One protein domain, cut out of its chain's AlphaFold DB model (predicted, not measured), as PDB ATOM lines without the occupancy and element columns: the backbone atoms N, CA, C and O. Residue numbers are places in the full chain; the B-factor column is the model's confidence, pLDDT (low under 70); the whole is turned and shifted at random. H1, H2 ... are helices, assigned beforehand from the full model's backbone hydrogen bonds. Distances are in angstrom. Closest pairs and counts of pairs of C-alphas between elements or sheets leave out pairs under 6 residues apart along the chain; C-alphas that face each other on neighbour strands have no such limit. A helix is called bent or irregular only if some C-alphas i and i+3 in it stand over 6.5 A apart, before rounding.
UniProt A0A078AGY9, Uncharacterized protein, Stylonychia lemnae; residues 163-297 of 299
ATOM      1  N   ASN A 163      12.925  -4.202  30.233       81.50
ATOM      2  CA  ASN A 163      11.657  -4.520  30.889       81.50
ATOM      3  C   ASN A 163      10.480  -4.642  29.914       81.50
ATOM      4  O   ASN A 163       9.486  -5.274  30.252       81.50
ATOM      5  N   VAL A 164      10.558  -4.040  28.720       88.38
ATOM      6  CA  VAL A 164       9.416  -3.982  27.789       88.38
ATOM      7  C   VAL A 164       8.998  -5.377  27.346       88.38
ATOM      8  O   VAL A 164       7.813  -5.688  27.360       88.38
ATOM      9  N   ASP A 165       9.954  -6.236  26.990       86.44
ATOM     10  CA  ASP A 165       9.624  -7.587  26.525       86.44
ATOM     11  C   ASP A 165       8.976  -8.427  27.633       86.44
ATOM     12  O   ASP A 165       7.967  -9.090  27.398       86.44
ATOM     13  N   GLN A 166       9.496  -8.321  28.860       87.81
ATOM     14  CA  GLN A 166       8.939  -9.006  30.025       87.81
ATOM     15  C   GLN A 166       7.525  -8.509  30.358       87.81
ATOM     16  O   GLN A 166       6.625  -9.326  30.530       87.81
ATOM     17  N   ILE A 167       7.311  -7.188  30.410       90.56
ATOM     18  CA  ILE A 167       5.993  -6.591  30.684       90.56
ATOM     19  C   ILE A 167       4.969  -7.078  29.654       90.56
ATOM     20  O   ILE A 167       3.886  -7.539  30.016       90.56
ATOM     21  N   LEU A 168       5.316  -7.002  28.366       90.62
ATOM     22  CA  LEU A 168       4.431  -7.433  27.288       90.62
ATOM     23  C   LEU A 168       4.135  -8.929  27.360       90.62
ATOM     24  O   LEU A 168       2.988  -9.323  27.174       90.62
ATOM     25  N   TYR A 169       5.144  -9.758  27.627       88.19
ATOM     26  CA  TYR A 169       4.965 -11.201  27.745       88.19
ATOM     27  C   TYR A 169       3.972 -11.567  28.854       88.19
ATOM     28  O   TYR A 169       3.016 -12.297  28.588       88.19
ATOM     29  N   GLU A 170       4.161 -11.025  30.059       88.25
ATOM     30  CA  GLU A 170       3.297 -11.342  31.198       88.25
ATOM     31  C   GLU A 170       1.858 -10.860  30.973       88.25
ATOM     32  O   GLU A 170       0.915 -11.619  31.188       88.25
ATOM     33  N   VAL A 171       1.656  -9.647  30.443       88.94
ATOM     34  CA  VAL A 171       0.296  -9.148  30.172       88.94
ATOM     35  C   VAL A 171      -0.391  -9.909  29.038       88.94
ATOM     36  O   VAL A 171      -1.574 -10.234  29.139       88.94
ATOM     37  N   LEU A 172       0.319 -10.209  27.948       88.12
ATOM     38  CA  LEU A 172      -0.275 -10.891  26.794       88.12
ATOM     39  C   LEU A 172      -0.619 -12.354  27.089       88.12
ATOM     40  O   LEU A 172      -1.573 -12.875  26.507       88.12
ATOM     41  N   LYS A 173       0.113 -13.004  28.000       85.00
ATOM     42  CA  LYS A 173      -0.199 -14.356  28.478       85.00
ATOM     43  C   LYS A 173      -1.589 -14.418  29.118       85.00
ATOM     44  O   LYS A 173      -2.358 -15.326  28.811       85.00
ATOM     45  N   GLU A 174      -1.940 -13.422  29.927       84.31
ATOM     46  CA  GLU A 174      -3.237 -13.348  30.615       84.31
ATOM     47  C   GLU A 174      -4.400 -12.965  29.679       84.31
ATOM     48  O   GLU A 174      -5.569 -13.200  29.987       84.31
ATOM     49  N   LEU A 175      -4.109 -12.412  28.495       78.31
ATOM     50  CA  LEU A 175      -5.126 -12.063  27.495       78.31
ATOM     51  C   LEU A 175      -5.624 -13.265  26.665       78.31
ATOM     52  O   LEU A 175      -6.608 -13.117  25.944       78.31
ATOM     53  N   ASN A 176      -5.006 -14.444  26.819       60.66
ATOM     54  CA  ASN A 176      -5.476 -15.763  26.365       60.66
ATOM     55  C   ASN A 176      -5.949 -15.857  24.888       60.66
ATOM     56  O   ASN A 176      -6.936 -16.524  24.583       60.66
ATOM     57  N   GLU A 177      -5.233 -15.222  23.947       60.12
ATOM     58  CA  GLU A 177      -5.473 -15.346  22.493       60.12
ATOM     59  C   GLU A 177      -4.371 -16.173  21.799       60.12
ATOM     60  O   GLU A 177      -3.493 -15.644  21.113       60.12
ATOM     61  N   SER A 178      -4.430 -17.498  21.973       55.44
ATOM     62  CA  SER A 178      -3.380 -18.501  21.689       55.44
ATOM     63  C   SER A 178      -2.742 -18.514  20.285       55.44
ATOM     64  O   SER A 178      -1.685 -19.119  20.115       55.44
ATOM     65  N   HIS A 179      -3.316 -17.851  19.278       54.97
ATOM     66  CA  HIS A 179      -2.752 -17.789  17.917       54.97
ATOM     67  C   HIS A 179      -2.204 -16.412  17.529       54.97
ATOM     68  O   HIS A 179      -1.478 -16.296  16.545       54.97
ATOM     69  N   LYS A 180      -2.514 -15.369  18.308       61.19
ATOM     70  CA  LYS A 180      -2.077 -13.995  18.033       61.19
ATOM     71  C   LYS A 180      -0.984 -13.510  18.981       61.19
ATOM     72  O   LYS A 180      -0.373 -12.488  18.690       61.19
ATOM     73  N   VAL A 181      -0.691 -14.240  20.064       67.00
ATOM     74  CA  VAL A 181       0.277 -13.819  21.094       67.00
ATOM     75  C   VAL A 181       1.638 -13.460  20.503       67.00
ATOM     76  O   VAL A 181       2.143 -12.389  20.806       67.00
ATOM     77  N   THR A 182       2.222 -14.289  19.632       73.00
ATOM     78  CA  THR A 182       3.568 -14.018  19.091       73.00
ATOM     79  C   THR A 182       3.591 -12.766  18.218       73.00
ATOM     80  O   THR A 182       4.419 -11.885  18.435       73.00
ATOM     81  N   VAL A 183       2.644 -12.649  17.285       78.81
ATOM     82  CA  VAL A 183       2.587 -11.526  16.337       78.81
ATOM     83  C   VAL A 183       2.222 -10.222  17.051       78.81
ATOM     84  O   VAL A 183       2.860  -9.195  16.828       78.81
ATOM     85  N   ILE A 184       1.249 -10.260  17.968       85.44
ATOM     86  CA  ILE A 184       0.877  -9.107  18.795       85.44
ATOM     87  C   ILE A 184       2.027  -8.719  19.722       85.44
ATOM     88  O   ILE A 184       2.285  -7.527  19.866       85.44
ATOM     89  N   ARG A 185       2.743  -9.679  20.320       86.88
ATOM     90  CA  ARG A 185       3.890  -9.402  21.194       86.88
ATOM     91  C   ARG A 185       5.010  -8.722  20.434       86.88
ATOM     92  O   ARG A 185       5.478  -7.684  20.882       86.88
ATOM     93  N   GLU A 186       5.420  -9.264  19.292       87.00
ATOM     94  CA  GLU A 186       6.499  -8.678  18.490       87.00
ATOM     95  C   GLU A 186       6.115  -7.287  17.969       87.00
ATOM     96  O   GLU A 186       6.905  -6.349  18.083       87.00
ATOM     97  N   CYS A 187       4.873  -7.120  17.501       89.31
ATOM     98  CA  CYS A 187       4.327  -5.821  17.105       89.31
ATOM     99  C   CYS A 187       4.342  -4.818  18.269       89.31
ATOM    100  O   CYS A 187       4.897  -3.725  18.151       89.31
ATOM    101  N   SER A 188       3.787  -5.211  19.419       91.75
ATOM    102  CA  SER A 188       3.706  -4.371  20.619       91.75
ATOM    103  C   SER A 188       5.092  -4.022  21.153       91.75
ATOM    104  O   SER A 188       5.306  -2.917  21.640       91.75
ATOM    105  N   ASN A 189       6.055  -4.936  21.044       90.19
ATOM    106  CA  ASN A 189       7.428  -4.730  21.485       90.19
ATOM    107  C   ASN A 189       8.107  -3.643  20.643       90.19
ATOM    108  O   ASN A 189       8.624  -2.670  21.194       90.19
ATOM    109  N   GLU A 190       8.019  -3.738  19.315       87.81
ATOM    110  CA  GLU A 190       8.560  -2.714  18.416       87.81
ATOM    111  C   GLU A 190       7.871  -1.354  18.601       87.81
ATOM    112  O   GLU A 190       8.550  -0.328  18.702       87.81
ATOM    113  N   ILE A 191       6.536  -1.338  18.702       91.12
ATOM    114  CA  ILE A 191       5.766  -0.105  18.906       91.12
ATOM    115  C   ILE A 191       6.124   0.532  20.253       91.12
ATOM    116  O   ILE A 191       6.424   1.722  20.284       91.12
ATOM    117  N   SER A 192       6.178  -0.233  21.350       90.44
ATOM    118  CA  SER A 192       6.533   0.286  22.684       90.44
ATOM    119  C   SER A 192       7.903   0.955  22.676       90.44
ATOM    120  O   SER A 192       8.068   2.055  23.197       90.44
ATOM    121  N   LYS A 193       8.895   0.312  22.048       85.62
ATOM    122  CA  LYS A 193      10.265   0.834  21.967       85.62
ATOM    123  C   LYS A 193      10.342   2.106  21.134       85.62
ATOM    124  O   LYS A 193      11.004   3.059  21.546       85.62
ATOM    125  N   LYS A 194       9.632   2.162  20.002       84.44
ATOM    126  CA  LYS A 194       9.509   3.398  19.217       84.44
ATOM    127  C   LYS A 194       8.809   4.494  20.008       84.44
ATOM    128  O   LYS A 194       9.327   5.599  20.062       84.44
ATOM    129  N   ILE A 195       7.707   4.192  20.693       85.00
ATOM    130  CA  ILE A 195       6.999   5.148  21.551       85.00
ATOM    131  C   ILE A 195       7.948   5.718  22.620       85.00
ATOM    132  O   ILE A 195       8.032   6.938  22.765       85.00
ATOM    133  N   LEU A 196       8.699   4.864  23.323       81.38
ATOM    134  CA  LEU A 196       9.663   5.276  24.351       81.38
ATOM    135  C   LEU A 196      10.832   6.091  23.786       81.38
ATOM    136  O   LEU A 196      11.366   6.950  24.488       81.38
ATOM    137  N   THR A 197      11.227   5.845  22.536       75.50
ATOM    138  CA  THR A 197      12.352   6.558  21.910       75.50
ATOM    139  C   THR A 197      11.925   7.858  21.230       75.50
ATOM    140  O   THR A 197      12.703   8.810  21.163       75.50
ATOM    141  N   GLU A 198      10.714   7.903  20.675       72.94
ATOM    142  CA  GLU A 198      10.284   8.959  19.758       72.94
ATOM    143  C   GLU A 198       9.235   9.897  20.350       72.94
ATOM    144  O   GLU A 198       9.288  11.074  20.019       72.94
ATOM    145  N   TYR A 199       8.329   9.446  21.228       64.31
ATOM    146  CA  TYR A 199       7.124  10.230  21.542       64.31
ATOM    147  C   TYR A 199       6.810  10.408  23.015       64.31
ATOM    148  O   TYR A 199       6.483  11.520  23.422       64.31
ATOM    149  N   ILE A 200       6.949   9.360  23.829       58.84
ATOM    150  CA  ILE A 200       6.827   9.517  25.280       58.84
ATOM    151  C   ILE A 200       7.879  10.523  25.743       58.84
ATOM    152  O   ILE A 200       7.567  11.371  26.552       58.84
ATOM    153  N   PHE A 201       9.061  10.570  25.124       54.03
ATOM    154  CA  PHE A 201      10.031  11.633  25.377       54.03
ATOM    155  C   PHE A 201       9.550  13.059  25.001       54.03
ATOM    156  O   PHE A 201       9.849  14.019  25.712       54.03
ATOM    157  N   LEU A 202       8.807  13.223  23.898       48.88
ATOM    158  CA  LEU A 202       8.412  14.538  23.367       48.88
ATOM    159  C   LEU A 202       7.249  15.185  24.130       48.88
ATOM    160  O   LEU A 202       7.242  16.410  24.267       48.88
ATOM    161  N   SER A 203       6.321  14.403  24.690       50.66
ATOM    162  CA  SER A 203       5.247  14.937  25.547       50.66
ATOM    163  C   SER A 203       5.773  15.540  26.864       50.66
ATOM    164  O   SER A 203       5.091  16.350  27.497       50.66
ATOM    165  N   PHE A 204       7.029  15.245  27.236       48.06
ATOM    166  CA  PHE A 204       7.699  15.764  28.438       48.06
ATOM    167  C   PHE A 204       8.582  16.994  28.228       48.06
ATOM    168  O   PHE A 204       8.999  17.603  29.211       48.06
ATOM    169  N   LEU A 205       8.819  17.429  26.987       44.81
ATOM    170  CA  LEU A 205       9.525  18.694  26.741       44.81
ATOM    171  C   LEU A 205       8.689  19.927  27.143       44.81
ATOM    172  O   LEU A 205       9.230  21.028  27.195       44.81
ATOM    173  N   ASN A 206       7.404  19.740  27.476       44.97
ATOM    174  CA  ASN A 206       6.449  20.811  27.774       44.97
ATOM    175  C   ASN A 206       5.876  20.824  29.210       44.97
ATOM    176  O   ASN A 206       4.897  21.535  29.433       44.97
ATOM    177  N   GLN A 207       6.409  20.084  30.200       48.47
ATOM    178  CA  GLN A 207       5.733  19.977  31.513       48.47
ATOM    179  C   GLN A 207       6.584  20.265  32.759       48.47
ATOM    180  O   GLN A 207       7.751  19.900  32.882       48.47
ATOM    181  N   THR A 208       5.922  20.948  33.697       48.50
ATOM    182  CA  THR A 208       6.352  21.382  35.028       48.50
ATOM    183  C   THR A 208       6.652  20.208  35.982       48.50
ATOM    184  O   THR A 208       6.189  19.090  35.758       48.50
ATOM    185  N   PRO A 209       7.374  20.445  37.101       47.03
ATOM    186  CA  PRO A 209       7.848  19.413  38.044       47.03
ATOM    187  C   PRO A 209       6.794  18.477  38.677       47.03
ATOM    188  O   PRO A 209       7.168  17.550  39.389       47.03
ATOM    189  N   GLN A 210       5.495  18.696  38.460       50.50
ATOM    190  CA  GLN A 210       4.402  17.973  39.126       50.50
ATOM    191  C   GLN A 210       4.166  16.542  38.600       50.50
ATOM    192  O   GLN A 210       3.533  15.753  39.295       50.50
ATOM    193  N   ASN A 211       4.728  16.159  37.447       53.38
ATOM    194  CA  ASN A 211       4.505  14.836  36.836       53.38
ATOM    195  C   ASN A 211       5.597  13.789  37.127       53.38
ATOM    196  O   ASN A 211       5.722  12.800  36.406       53.38
ATOM    197  N   GLN A 212       6.353  13.946  38.223       53.34
ATOM    198  CA  GLN A 212       7.453  13.035  38.579       53.34
ATOM    199  C   GLN A 212       7.056  11.547  38.642       53.34
ATOM    200  O   GLN A 212       7.782  10.685  38.143       53.34
ATOM    201  N   ASN A 213       5.863  11.249  39.162       54.59
ATOM    202  CA  ASN A 213       5.350   9.879  39.281       54.59
ATOM    203  C   ASN A 213       4.927   9.254  37.939       54.59
ATOM    204  O   ASN A 213       4.864   8.031  37.823       54.59
ATOM    205  N   GLN A 214       4.665  10.064  36.909       55.47
ATOM    206  CA  GLN A 214       4.337   9.559  35.574       55.47
ATOM    207  C   GLN A 214       5.595   9.060  34.839       55.47
ATOM    208  O   GLN A 214       5.506   8.122  34.047       55.47
ATOM    209  N   PHE A 215       6.788   9.591  35.157       58.84
ATOM    210  CA  PHE A 215       8.046   9.157  34.531       58.84
ATOM    211  C   PHE A 215       8.470   7.742  34.946       58.84
ATOM    212  O   PHE A 215       8.948   6.967  34.121       58.84
ATOM    213  N   ALA A 216       8.233   7.362  36.205       66.56
ATOM    214  CA  ALA A 216       8.582   6.036  36.723       66.56
ATOM    215  C   ALA A 216       7.784   4.884  36.076       66.56
ATOM    216  O   ALA A 216       8.099   3.710  36.290       66.56
ATOM    217  N   ASN A 217       6.737   5.210  35.310       79.88
ATOM    218  CA  ASN A 217       5.788   4.256  34.742       79.88
ATOM    219  C   ASN A 217       5.747   4.270  33.205       79.88
ATOM    220  O   ASN A 217       4.865   3.660  32.609       79.88
ATOM    221  N   GLN A 218       6.709   4.928  32.552       81.25
ATOM    222  CA  GLN A 218       6.743   5.079  31.092       81.25
ATOM    223  C   GLN A 218       6.756   3.762  30.328       81.25
ATOM    224  O   GLN A 218       6.066   3.663  29.318       81.25
ATOM    225  N   ASP A 219       7.488   2.753  30.809       86.06
ATOM    226  CA  ASP A 219       7.511   1.435  30.164       86.06
ATOM    227  C   ASP A 219       6.105   0.827  30.126       86.06
ATOM    228  O   ASP A 219       5.677   0.329  29.091       86.06
ATOM    229  N   TYR A 220       5.356   0.943  31.225       89.44
ATOM    230  CA  TYR A 220       3.983   0.449  31.330       89.44
ATOM    231  C   TYR A 220       3.026   1.242  30.440       89.44
ATOM    232  O   TYR A 220       2.237   0.643  29.717       89.44
ATOM    233  N   ILE A 221       3.130   2.576  30.429       88.44
ATOM    234  CA  ILE A 221       2.328   3.441  29.547       88.44
ATOM    235  C   ILE A 221       2.591   3.094  28.073       88.44
ATOM    236  O   ILE A 221       1.644   2.914  27.308       88.44
ATOM    237  N   ALA A 222       3.860   2.944  27.683       89.81
ATOM    238  CA  ALA A 222       4.245   2.551  26.331       89.81
ATOM    239  C   ALA A 222       3.689   1.178  25.955       89.81
ATOM    240  O   ALA A 222       3.136   1.026  24.869       89.81
ATOM    241  N   CYS A 223       3.792   0.203  26.865       92.94
ATOM    242  CA  CYS A 223       3.267  -1.142  26.656       92.94
ATOM    243  C   CYS A 223       1.741  -1.140  26.512       92.94
ATOM    244  O   CYS A 223       1.228  -1.801  25.616       92.94
ATOM    245  N   ILE A 224       1.013  -0.372  27.332       92.94
ATOM    246  CA  ILE A 224      -0.448  -0.225  27.213       92.94
ATOM    247  C   ILE A 224      -0.806   0.317  25.824       92.94
ATOM    248  O   ILE A 224      -1.581  -0.311  25.104       92.94
ATOM    249  N   LEU A 225      -0.198   1.437  25.421       92.50
ATOM    250  CA  LEU A 225      -0.444   2.066  24.119       92.50
ATOM    251  C   LEU A 225      -0.109   1.122  22.957       92.50
ATOM    252  O   LEU A 225      -0.874   1.009  22.001       92.50
ATOM    253  N   ALA A 226       1.011   0.408  23.052       93.81
ATOM    254  CA  ALA A 226       1.445  -0.516  22.018       93.81
ATOM    255  C   ALA A 226       0.533  -1.738  21.888       93.81
ATOM    256  O   ALA A 226       0.195  -2.115  20.767       93.81
ATOM    257  N   ILE A 227       0.097  -2.320  23.012       93.25
ATOM    258  CA  ILE A 227      -0.872  -3.421  23.024       93.25
ATOM    259  C   ILE A 227      -2.185  -2.954  22.392       93.25
ATOM    260  O   ILE A 227      -2.725  -3.650  21.535       93.25
ATOM    261  N   MET A 228      -2.679  -1.766  22.753       92.19
ATOM    262  CA  MET A 228      -3.901  -1.210  22.161       92.19
ATOM    263  C   MET A 228      -3.801  -1.097  20.638       92.19
ATOM    264  O   MET A 228      -4.677  -1.601  19.936       92.19
ATOM    265  N   ILE A 229      -2.721  -0.488  20.130       92.19
ATOM    266  CA  ILE A 229      -2.487  -0.329  18.687       92.19
ATOM    267  C   ILE A 229      -2.385  -1.702  18.013       92.19
ATOM    268  O   ILE A 229      -3.047  -1.944  17.005       92.19
ATOM    269  N   ALA A 230      -1.602  -2.626  18.577       91.69
ATOM    270  CA  ALA A 230      -1.404  -3.952  18.004       91.69
ATOM    271  C   ALA A 230      -2.718  -4.744  17.916       91.69
ATOM    272  O   ALA A 230      -3.016  -5.325  16.876       91.69
ATOM    273  N   PHE A 231      -3.538  -4.747  18.967       89.38
ATOM    274  CA  PHE A 231      -4.819  -5.459  18.967       89.38
ATOM    275  C   PHE A 231      -5.854  -4.861  18.009       89.38
ATOM    276  O   PHE A 231      -6.657  -5.596  17.427       89.38
ATOM    277  N   ASP A 232      -5.831  -3.545  17.817       89.06
ATOM    278  CA  ASP A 232      -6.721  -2.856  16.886       89.06
ATOM    279  C   ASP A 232      -6.426  -3.236  15.420       89.06
ATOM    280  O   ASP A 232      -7.344  -3.528  14.644       89.06
ATOM    281  N   LEU A 233      -5.139  -3.395  15.072       89.00
ATOM    282  CA  LEU A 233      -4.699  -3.908  13.762       89.00
ATOM    283  C   LEU A 233      -5.242  -5.312  13.449       89.00
ATOM    284  O   LEU A 233      -5.431  -5.652  12.279       89.00
ATOM    285  N   TYR A 234      -5.534  -6.111  14.479       85.62
ATOM    286  CA  TYR A 234      -6.067  -7.475  14.361       85.62
ATOM    287  C   TYR A 234      -7.550  -7.603  14.744       85.62
ATOM    288  O   TYR A 234      -8.050  -8.723  14.890       85.62
ATOM    289  N   GLY A 235      -8.261  -6.477  14.884       79.56
ATOM    290  CA  GLY A 235      -9.715  -6.440  15.066       79.56
ATOM    291  C   GLY A 235     -10.217  -6.901  16.432       79.56
ATOM    292  O   GLY A 235     -11.390  -7.245  16.559       79.56
ATOM    293  N   ALA A 236      -9.356  -6.902  17.450       81.75
ATOM    294  CA  ALA A 236      -9.701  -7.304  18.813       81.75
ATOM    295  C   ALA A 236      -9.309  -6.219  19.841       81.75
ATOM    296  O   ALA A 236      -8.555  -6.504  20.772       81.75
ATOM    297  N   PRO A 237      -9.793  -4.966  19.692       85.62
ATOM    298  CA  PRO A 237      -9.381  -3.851  20.544       85.62
ATOM    299  C   PRO A 237      -9.662  -4.144  22.024       85.62
ATOM    300  O   PRO A 237     -10.781  -4.524  22.392       85.62
ATOM    301  N   GLN A 238      -8.641  -3.942  22.858       86.81
ATOM    302  CA  GLN A 238      -8.693  -4.144  24.307       86.81
ATOM    303  C   GLN A 238      -9.188  -2.879  25.025       86.81
ATOM    304  O   GLN A 238      -8.994  -1.766  24.537       86.81
ATOM    305  N   SER A 239      -9.825  -3.058  26.184       90.12
ATOM    306  CA  SER A 239     -10.161  -1.953  27.095       90.12
ATOM    307  C   SER A 239      -8.900  -1.467  27.812       90.12
ATOM    308  O   SER A 239      -8.061  -2.282  28.213       90.12
ATOM    309  N   ILE A 240      -8.775  -0.150  27.984       91.88
ATOM    310  CA  ILE A 240      -7.656   0.454  28.716       91.88
ATOM    311  C   ILE A 240      -7.686   0.009  30.180       91.88
ATOM    312  O   ILE A 240      -6.648  -0.380  30.715       91.88
ATOM    313  N   GLU A 241      -8.859   0.017  30.817       92.81
ATOM    314  CA  GLU A 241      -9.046  -0.427  32.203       92.81
ATOM    315  C   GLU A 241      -8.559  -1.861  32.397       92.81
ATOM    316  O   GLU A 241      -7.801  -2.140  33.329       92.81
ATOM    317  N   LYS A 242      -8.911  -2.760  31.471       91.88
ATOM    318  CA  LYS A 242      -8.446  -4.152  31.500       91.88
ATOM    319  C   LYS A 242      -6.919  -4.237  31.439       91.88
ATOM    320  O   LYS A 242      -6.321  -4.990  32.203       91.88
ATOM    321  N   LEU A 243      -6.284  -3.472  30.550       92.38
ATOM    322  CA  LEU A 243      -4.824  -3.466  30.424       92.38
ATOM    323  C   LEU A 243      -4.146  -2.886  31.669       92.38
ATOM    324  O   LEU A 243      -3.176  -3.469  32.140       92.38
ATOM    325  N   ILE A 244      -4.669  -1.797  32.239       92.25
ATOM    326  CA  ILE A 244      -4.144  -1.217  33.485       92.25
ATOM    327  C   ILE A 244      -4.243  -2.229  34.631       92.25
ATOM    328  O   ILE A 244      -3.276  -2.389  35.371       92.25
ATOM    329  N   LEU A 245      -5.365  -2.945  34.755       91.00
ATOM    330  CA  LEU A 245      -5.546  -3.973  35.784       91.00
ATOM    331  C   LEU A 245      -4.544  -5.125  35.650       91.00
ATOM    332  O   LEU A 245      -4.013  -5.583  36.658       91.00
ATOM    333  N   LEU A 246      -4.255  -5.574  34.425       91.31
ATOM    334  CA  LEU A 246      -3.232  -6.598  34.186       91.31
ATOM    335  C   LEU A 246      -1.822  -6.079  34.500       91.31
ATOM    336  O   LEU A 246      -1.020  -6.787  35.099       91.31
ATOM    337  N   MET A 247      -1.525  -4.822  34.159       91.56
ATOM    338  CA  MET A 247      -0.241  -4.195  34.491       91.56
ATOM    339  C   MET A 247      -0.065  -4.022  36.014       91.56
ATOM    340  O   MET A 247       1.031  -4.243  36.527       91.56
ATOM    341  N   ASP A 248      -1.133  -3.687  36.753       90.50
ATOM    342  CA  ASP A 248      -1.146  -3.529  38.224       90.50
ATOM    343  C   ASP A 248      -0.752  -4.816  38.969       90.50
ATOM    344  O   ASP A 248      -0.193  -4.750  40.061       90.50
ATOM    345  N   GLN A 249      -0.966  -5.991  38.363       89.06
ATOM    346  CA  GLN A 249      -0.505  -7.273  38.914       89.06
ATOM    347  C   GLN A 249       1.026  -7.423  38.865       89.06
ATOM    348  O   GLN A 249       1.598  -8.123  39.699       89.06
ATOM    349  N   LEU A 250       1.693  -6.761  37.911       87.38
ATOM    350  CA  LEU A 250       3.151  -6.803  37.728       87.38
ATOM    351  C   LEU A 250       3.870  -5.745  38.559       87.38
ATOM    352  O   LEU A 250       4.969  -5.973  39.066       87.38
ATOM    353  N   LYS A 251       3.241  -4.579  38.699       86.88
ATOM    354  CA  LYS A 251       3.711  -3.500  39.556       86.88
ATOM    355  C   LYS A 251       2.523  -2.979  40.356       86.88
ATOM    356  O   LYS A 251       1.739  -2.190  39.818       86.88
ATOM    357  N   PRO A 252       2.409  -3.406  41.626       81.94
ATOM    358  CA  PRO A 252       1.370  -2.927  42.515       81.94
ATOM    359  C   PRO A 252       1.352  -1.400  42.536       81.94
ATOM    360  O   PRO A 252       2.408  -0.768  42.501       81.94
ATOM    361  N   GLU A 253       0.149  -0.834  42.611       81.44
ATOM    362  CA  GLU A 253      -0.137   0.605  42.673       81.44
ATOM    363  C   GLU A 253      -0.199   1.337  41.327       81.44
ATOM    364  O   GLU A 253      -0.583   2.511  41.294       81.44
ATOM    365  N   LEU A 254       0.079   0.669  40.199       83.19
ATOM    366  CA  LEU A 254      -0.057   1.283  38.875       83.19
ATOM    367  C   LEU A 254      -1.455   1.848  38.632       83.19
ATOM    368  O   LEU A 254      -1.565   2.944  38.082       83.19
ATOM    369  N   ARG A 255      -2.513   1.167  39.090       82.25
ATOM    370  CA  ARG A 255      -3.899   1.647  38.923       82.25
ATOM    371  C   ARG A 255      -4.193   2.971  39.635       82.25
ATOM    372  O   ARG A 255      -5.153   3.654  39.290       82.25
ATOM    373  N   PHE A 256      -3.401   3.324  40.649       81.25
ATOM    374  CA  PHE A 256      -3.554   4.584  41.379       81.25
ATOM    375  C   PHE A 256      -2.793   5.734  40.709       81.25
ATOM    376  O   PHE A 256      -3.092   6.899  40.970       81.25
ATOM    377  N   VAL A 257      -1.827   5.415  39.839       79.69
ATOM    378  CA  VAL A 257      -0.928   6.394  39.210       79.69
ATOM    379  C   VAL A 257      -1.232   6.596  37.724       79.69
ATOM    380  O   VAL A 257      -1.152   7.723  37.240       79.69
ATOM    381  N   ILE A 258      -1.595   5.537  36.995       84.44
ATOM    382  CA  ILE A 258      -1.980   5.595  35.582       84.44
ATOM    383  C   ILE A 258      -3.503   5.640  35.484       84.44
ATOM    384  O   ILE A 258      -4.184   4.680  35.842       84.44
ATOM    385  N   LYS A 259      -4.040   6.739  34.947       86.19
ATOM    386  CA  LYS A 259      -5.475   6.891  34.681       86.19
ATOM    387  C   LYS A 259      -5.796   6.590  33.220       86.19
ATOM    388  O   LYS A 259      -5.004   6.874  32.327       86.19
ATOM    389  N   VAL A 260      -7.006   6.094  32.972       89.25
ATOM    390  CA  VAL A 260      -7.528   5.849  31.615       89.25
ATOM    391  C   VAL A 260      -7.458   7.112  30.754       89.25
ATOM    392  O   VAL A 260      -6.987   7.061  29.620       89.25
ATOM    393  N   ASP A 261      -7.856   8.259  31.309       85.44
ATOM    394  CA  ASP A 261      -7.840   9.537  30.589       85.44
ATOM    395  C   ASP A 261      -6.420   9.986  30.207       85.44
ATOM    396  O   ASP A 261      -6.241  10.607  29.159       85.44
ATOM    397  N   ASP A 262      -5.401   9.635  31.000       83.62
ATOM    398  CA  ASP A 262      -4.005   9.907  30.645       83.62
ATOM    399  C   ASP A 262      -3.578   9.072  29.435       83.62
ATOM    400  O   ASP A 262      -2.990   9.610  28.502       83.62
ATOM    401  N   ILE A 263      -3.931   7.784  29.402       87.75
ATOM    402  CA  ILE A 263      -3.652   6.914  28.250       87.75
ATOM    403  C   ILE A 263      -4.362   7.422  26.990       87.75
ATOM    404  O   ILE A 263      -3.738   7.482  25.933       87.75
ATOM    405  N   ILE A 264      -5.629   7.843  27.091       89.31
ATOM    406  CA  ILE A 264      -6.369   8.424  25.957       89.31
ATOM    407  C   ILE A 264      -5.690   9.705  25.467       89.31
ATOM    408  O   ILE A 264      -5.518   9.882  24.261       89.31
ATOM    409  N   ARG A 265      -5.274  10.584  26.386       85.31
ATOM    410  CA  ARG A 265      -4.551  11.814  26.048       85.31
ATOM    411  C   ARG A 265      -3.245  11.509  25.319       85.31
ATOM    412  O   ARG A 265      -3.027  12.053  24.241       85.31
ATOM    413  N   TYR A 266      -2.417  10.612  25.854       85.56
ATOM    414  CA  TYR A 266      -1.159  10.220  25.212       85.56
ATOM    415  C   TYR A 266      -1.395   9.570  23.853       85.56
ATOM    416  O   TYR A 266      -0.706   9.894  22.892       85.56
ATOM    417  N   TYR A 267      -2.402   8.706  23.730       89.06
ATOM    418  CA  TYR A 267      -2.770   8.139  22.440       89.06
ATOM    419  C   TYR A 267      -3.215   9.219  21.445       89.06
ATOM    420  O   TYR A 267      -2.835   9.158  20.280       89.06
ATOM    421  N   GLY A 268      -3.945  10.243  21.896       87.94
ATOM    422  CA  GLY A 268      -4.313  11.399  21.075       87.94
ATOM    423  C   GLY A 268      -3.118  12.218  20.591       87.94
ATOM    424  O   GLY A 268      -3.114  12.652  19.442       87.94
ATOM    425  N   GLU A 269      -2.086  12.372  21.422       82.94
ATOM    426  CA  GLU A 269      -0.821  13.010  21.032       82.94
ATOM    427  C   GLU A 269      -0.048  12.170  19.998       82.94
ATOM    428  O   GLU A 269       0.568  12.730  19.094       82.94
ATOM    429  N   LEU A 270      -0.114  10.837  20.092       85.06
ATOM    430  CA  LEU A 270       0.510   9.905  19.142       85.06
ATOM    431  C   LEU A 270      -0.263   9.752  17.829       85.06
ATOM    432  O   LEU A 270       0.333   9.426  16.804       85.06
ATOM    433  N   TYR A 271      -1.585   9.922  17.862       88.81
ATOM    434  CA  TYR A 271      -2.487   9.544  16.772       88.81
ATOM    435  C   TYR A 271      -2.114  10.122  15.393       88.81
ATOM    436  O   TYR A 271      -2.226   9.381  14.417       88.81
ATOM    437  N   PRO A 272      -1.629  11.375  15.256       85.81
ATOM    438  CA  PRO A 272      -1.205  11.909  13.957       85.81
ATOM    439  C   PRO A 272      -0.083  11.103  13.290       85.81
ATOM    440  O   PRO A 272      -0.062  10.974  12.068       85.81
ATOM    441  N   ASP A 273       0.813  10.527  14.093       84.31
ATOM    442  CA  ASP A 273       2.012   9.828  13.627       84.31
ATOM    443  C   ASP A 273       1.980   8.319  13.912       84.31
ATOM    444  O   ASP A 273       2.950   7.605  13.649       84.31
ATOM    445  N   VAL A 274       0.862   7.797  14.424       86.69
ATOM    446  CA  VAL A 274       0.737   6.410  14.899       86.69
ATOM    447  C   VAL A 274       1.068   5.373  13.820       86.69
ATOM    448  O   VAL A 274       1.604   4.309  14.120       86.69
ATOM    449  N   GLN A 275       0.825   5.695  12.546       85.94
ATOM    450  CA  GLN A 275       1.171   4.828  11.417       85.94
ATOM    451  C   GLN A 275       2.689   4.622  11.292       85.94
ATOM    452  O   GLN A 275       3.132   3.535  10.936       85.94
ATOM    453  N   ASN A 276       3.499   5.621  11.661       85.12
ATOM    454  CA  ASN A 276       4.963   5.526  11.646       85.12
ATOM    455  C   ASN A 276       5.498   4.609  12.761       85.12
ATOM    456  O   ASN A 276       6.615   4.078  12.674       85.12
ATOM    457  N   LEU A 277       4.698   4.390  13.809       86.31
ATOM    458  CA  LEU A 277       5.033   3.470  14.892       86.31
ATOM    459  C   LEU A 277       4.913   2.015  14.437       86.31
ATOM    460  O   LEU A 277       5.733   1.185  14.834       86.31
ATOM    461  N   ILE A 278       3.964   1.709  13.551       87.56
ATOM    462  CA  ILE A 278       3.706   0.344  13.085       87.56
ATOM    463  C   ILE A 278       4.916  -0.172  12.279       87.56
ATOM    464  O   ILE A 278       5.408   0.508  11.373       87.56
ATOM    465  N   PRO A 279       5.461  -1.358  12.601       84.31
ATOM    466  CA  PRO A 279       6.524  -1.964  11.806       84.31
ATOM    467  C   PRO A 279       6.056  -2.309  10.387       84.31
ATOM    468  O   PRO A 279       4.986  -2.876  10.205       84.31
ATOM    469  N   ALA A 280       6.888  -2.050   9.374       84.62
ATOM    470  CA  ALA A 280       6.513  -2.236   7.964       84.62
ATOM    471  C   ALA A 280       6.212  -3.694   7.560       84.62
ATOM    472  O   ALA A 280       5.591  -3.933   6.531       84.62
ATOM    473  N   TRP A 281       6.676  -4.669   8.345       84.44
ATOM    474  CA  TRP A 281       6.427  -6.096   8.125       84.44
ATOM    475  C   TRP A 281       5.099  -6.579   8.725       84.44
ATOM    476  O   TRP A 281       4.697  -7.715   8.477       84.44
ATOM    477  N   ILE A 282       4.413  -5.742   9.511       85.62
ATOM    478  CA  ILE A 282       3.098  -6.071  10.053       85.62
ATOM    479  C   ILE A 282       2.066  -6.000   8.935       85.62
ATOM    480  O   ILE A 282       1.856  -4.957   8.321       85.62
ATOM    481  N   VAL A 283       1.386  -7.122   8.714       84.56
ATOM    482  CA  VAL A 283       0.238  -7.201   7.815       84.56
ATOM    483  C   VAL A 283      -1.030  -7.088   8.666       84.56
ATOM    484  O   VAL A 283      -1.285  -7.986   9.479       84.56
ATOM    485  N   PRO A 284      -1.807  -5.995   8.544       84.69
ATOM    486  CA  PRO A 284      -3.077  -5.870   9.247       84.69
ATOM    487  C   PRO A 284      -4.115  -6.845   8.670       84.69
ATOM    488  O   PRO A 284      -3.932  -7.420   7.594       84.69
ATOM    489  N   ARG A 285      -5.235  -7.023   9.378       83.19
ATOM    490  CA  ARG A 285      -6.383  -7.779   8.845       83.19
ATOM    491  C   ARG A 285      -6.895  -7.167   7.533       83.19
ATOM    492  O   ARG A 285      -6.796  -5.961   7.320       83.19
ATOM    493  N   SER A 286      -7.478  -7.992   6.668       84.06
ATOM    494  CA  SER A 286      -7.912  -7.587   5.322       84.06
ATOM    495  C   SER A 286      -9.003  -6.511   5.301       84.06
ATOM    496  O   SER A 286      -9.093  -5.751   4.342       84.06
ATOM    497  N   ASP A 287      -9.825  -6.428   6.346       85.44
ATOM    498  CA  ASP A 287     -10.887  -5.432   6.526       85.44
ATOM    499  C   ASP A 287     -10.428  -4.181   7.300       85.44
ATOM    500  O   ASP A 287     -11.239  -3.295   7.583       85.44
ATOM    501  N   PHE A 288      -9.141  -4.086   7.650       87.38
ATOM    502  CA  PHE A 288      -8.592  -2.934   8.354       87.38
ATOM    503  C   PHE A 288      -8.625  -1.685   7.465       87.38
ATOM    504  O   PHE A 288      -8.042  -1.662   6.382       87.38
ATOM    505  N   LYS A 289      -9.295  -0.630   7.940       84.75
ATOM    506  CA  LYS A 289      -9.385   0.667   7.246       84.75
ATOM    507  C   LYS A 289      -8.552   1.741   7.930       84.75
ATOM    508  O   LYS A 289      -7.794   2.445   7.275       84.75
ATOM    509  N   GLU A 290      -8.721   1.869   9.238       88.12
ATOM    510  CA  GLU A 290      -8.042   2.853  10.072       88.12
ATOM    511  C   GLU A 290      -7.983   2.354  11.518       88.12
ATOM    512  O   GLU A 290      -8.772   1.493  11.917       88.12
ATOM    513  N   LEU A 291      -7.055   2.915  12.298       90.12
ATOM    514  CA  LEU A 291      -7.029   2.722  13.744       90.12
ATOM    515  C   LEU A 291      -8.192   3.471  14.399       90.12
ATOM    516  O   LEU A 291      -8.554   4.582  13.999       90.12
ATOM    517  N   THR A 292      -8.707   2.889  15.472       89.31
ATOM    518  CA  THR A 292      -9.696   3.462  16.373       89.31
ATOM    519  C   THR A 292      -9.210   4.821  16.861       89.31
ATOM    520  O   THR A 292      -8.138   4.940  17.458       89.31
ATOM    521  N   LYS A 293     -10.002   5.864  16.592       90.12
ATOM    522  CA  LYS A 293      -9.718   7.230  17.046       90.12
ATOM    523  C   LYS A 293      -9.738   7.322  18.577       90.12
ATOM    524  O   LYS A 293     -10.533   6.603  19.188       90.12
ATOM    525  N   PRO A 294      -8.935   8.205  19.202       89.38
ATOM    526  CA  PRO A 294      -8.821   8.303  20.660       89.38
ATOM    527  C   PRO A 294     -10.163   8.423  21.392       89.38
ATOM    528  O   PRO A 294     -10.385   7.757  22.398       89.38
ATOM    529  N   GLU A 295     -11.098   9.200  20.847       87.06
ATOM    530  CA  GLU A 295     -12.430   9.418  21.417       87.06
ATOM    531  C   GLU A 295     -13.360   8.194  21.348       87.06
ATOM    532  O   GLU A 295     -14.390   8.164  22.019       87.06
ATOM    533  N   LYS A 296     -13.006   7.182  20.546       89.06
ATOM    534  CA  LYS A 296     -13.769   5.935  20.367       89.06
ATOM    535  C   LYS A 296     -13.122   4.727  21.043       89.06
ATOM    536  O   LYS A 296     -13.652   3.621  20.938       89.06
ATOM    537  N   VAL A 297     -11.975   4.912  21.697       86.50
ATOM    538  CA  VAL A 297     -11.280   3.827  22.389       86.50
ATOM    539  C   VAL A 297     -12.144   3.305  23.537       86.50
ATOM    540  O   VAL A 297     -12.762   4.075  24.274       86.50
TER     541      VAL A 297
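What this domain is: This is residues 163 to 297 of the 299 residues of an uncharacterized protein of Stylonychia lemnae (UniProt A0A078AGY9). Helix H5 is the core of this model, and H1, H2, H6 and H8 pack round it, crossing it at steep angles. Residues 205 to 212 stick out at one end, and the unnamed tail, residues 278 to 297, reaches the opposite end near Ser 286 and then folds back. The printed part has 135 residues with eight named helices, H1 to H8 in chain order, and no named strand; the class is all helix. It is compact, with a radius of gyration of the C-alphas of 14.0 A and spans of 45 by 31 by 25 A.

Where its parts are: Find C-alpha 163 at (11.657, -4.520, 30.889); from there H1 runs to residue 174, 17.3 A. H2 takes residues 181 to 198, 24.9 A, and H3 residues 200 to 203. H4, residues 209 to 215, is irregular: C-alphas 210 and 213 are 8.2 A apart. Look next for C-alpha 218 at (6.743, 5.079, 31.092), where H5 begins; it runs 22.6 A to residue 233. H6 is residues 240 to 250, 15.8 A, and H7 residues 254 to 257. H8, residues 260 to 277, measures 21.0 A and ends at C-alpha 277, (5.033, 3.470, 14.892); it has a kink of 73 degrees near residue 271 and is irregular, with C-alphas 272 and 275 7.9 A apart.

How they stand to each other: Start at H5, which with H6 is a hub, each touching four helices. H2 touches H5 at a steep tilt of 51 degrees, opposite ways; the closest C-alphas, of Ser 188 and Ala 226, are 4.7 A apart. H1 touches H5 with residues 163 to 168 alone, closest at the C-alphas of Val 164 and Asp 219, 6.2 A. H1 and H2 form a helical hairpin at 35.4 degrees, only just steep, with the C-alphas of Asp 165 and Asn 189 closest at 6.2 A. H6 touches H5 at a steep tilt of 46 degrees, closest at the C-alphas of Ile 224 and Leu 243, 6.3 A. H8 touches H5 at 63 degrees, a steep tilt, closest at the C-alphas of Leu 225 and Tyr 267, 6.7 A. H7 touches H6, with the C-alphas of Asp 248 and Leu 254 5.0 A apart. H3 is near H2, and H4 touches no helix. Each O i to N i+4 pair is within hydrogen-bond range in H2 and H5, against 7 of 8 in H1, 5 of 7 in H6, 9 of 14 in H8 and 0 of 3 in H4, which has 2 of 4 O i to N i+3 pairs within range; H3 and H7 are too short for an O i to N i+4 pair.

The domain as a whole: The farthest C-alphas, of Pro 209 and Ser 286, are 45.3 A apart. The printed part has no cut, and no link is long. Look for pLDDT under 70 at residues 176 to 181 and 199 to 216; the mean of the printed part is 81.0.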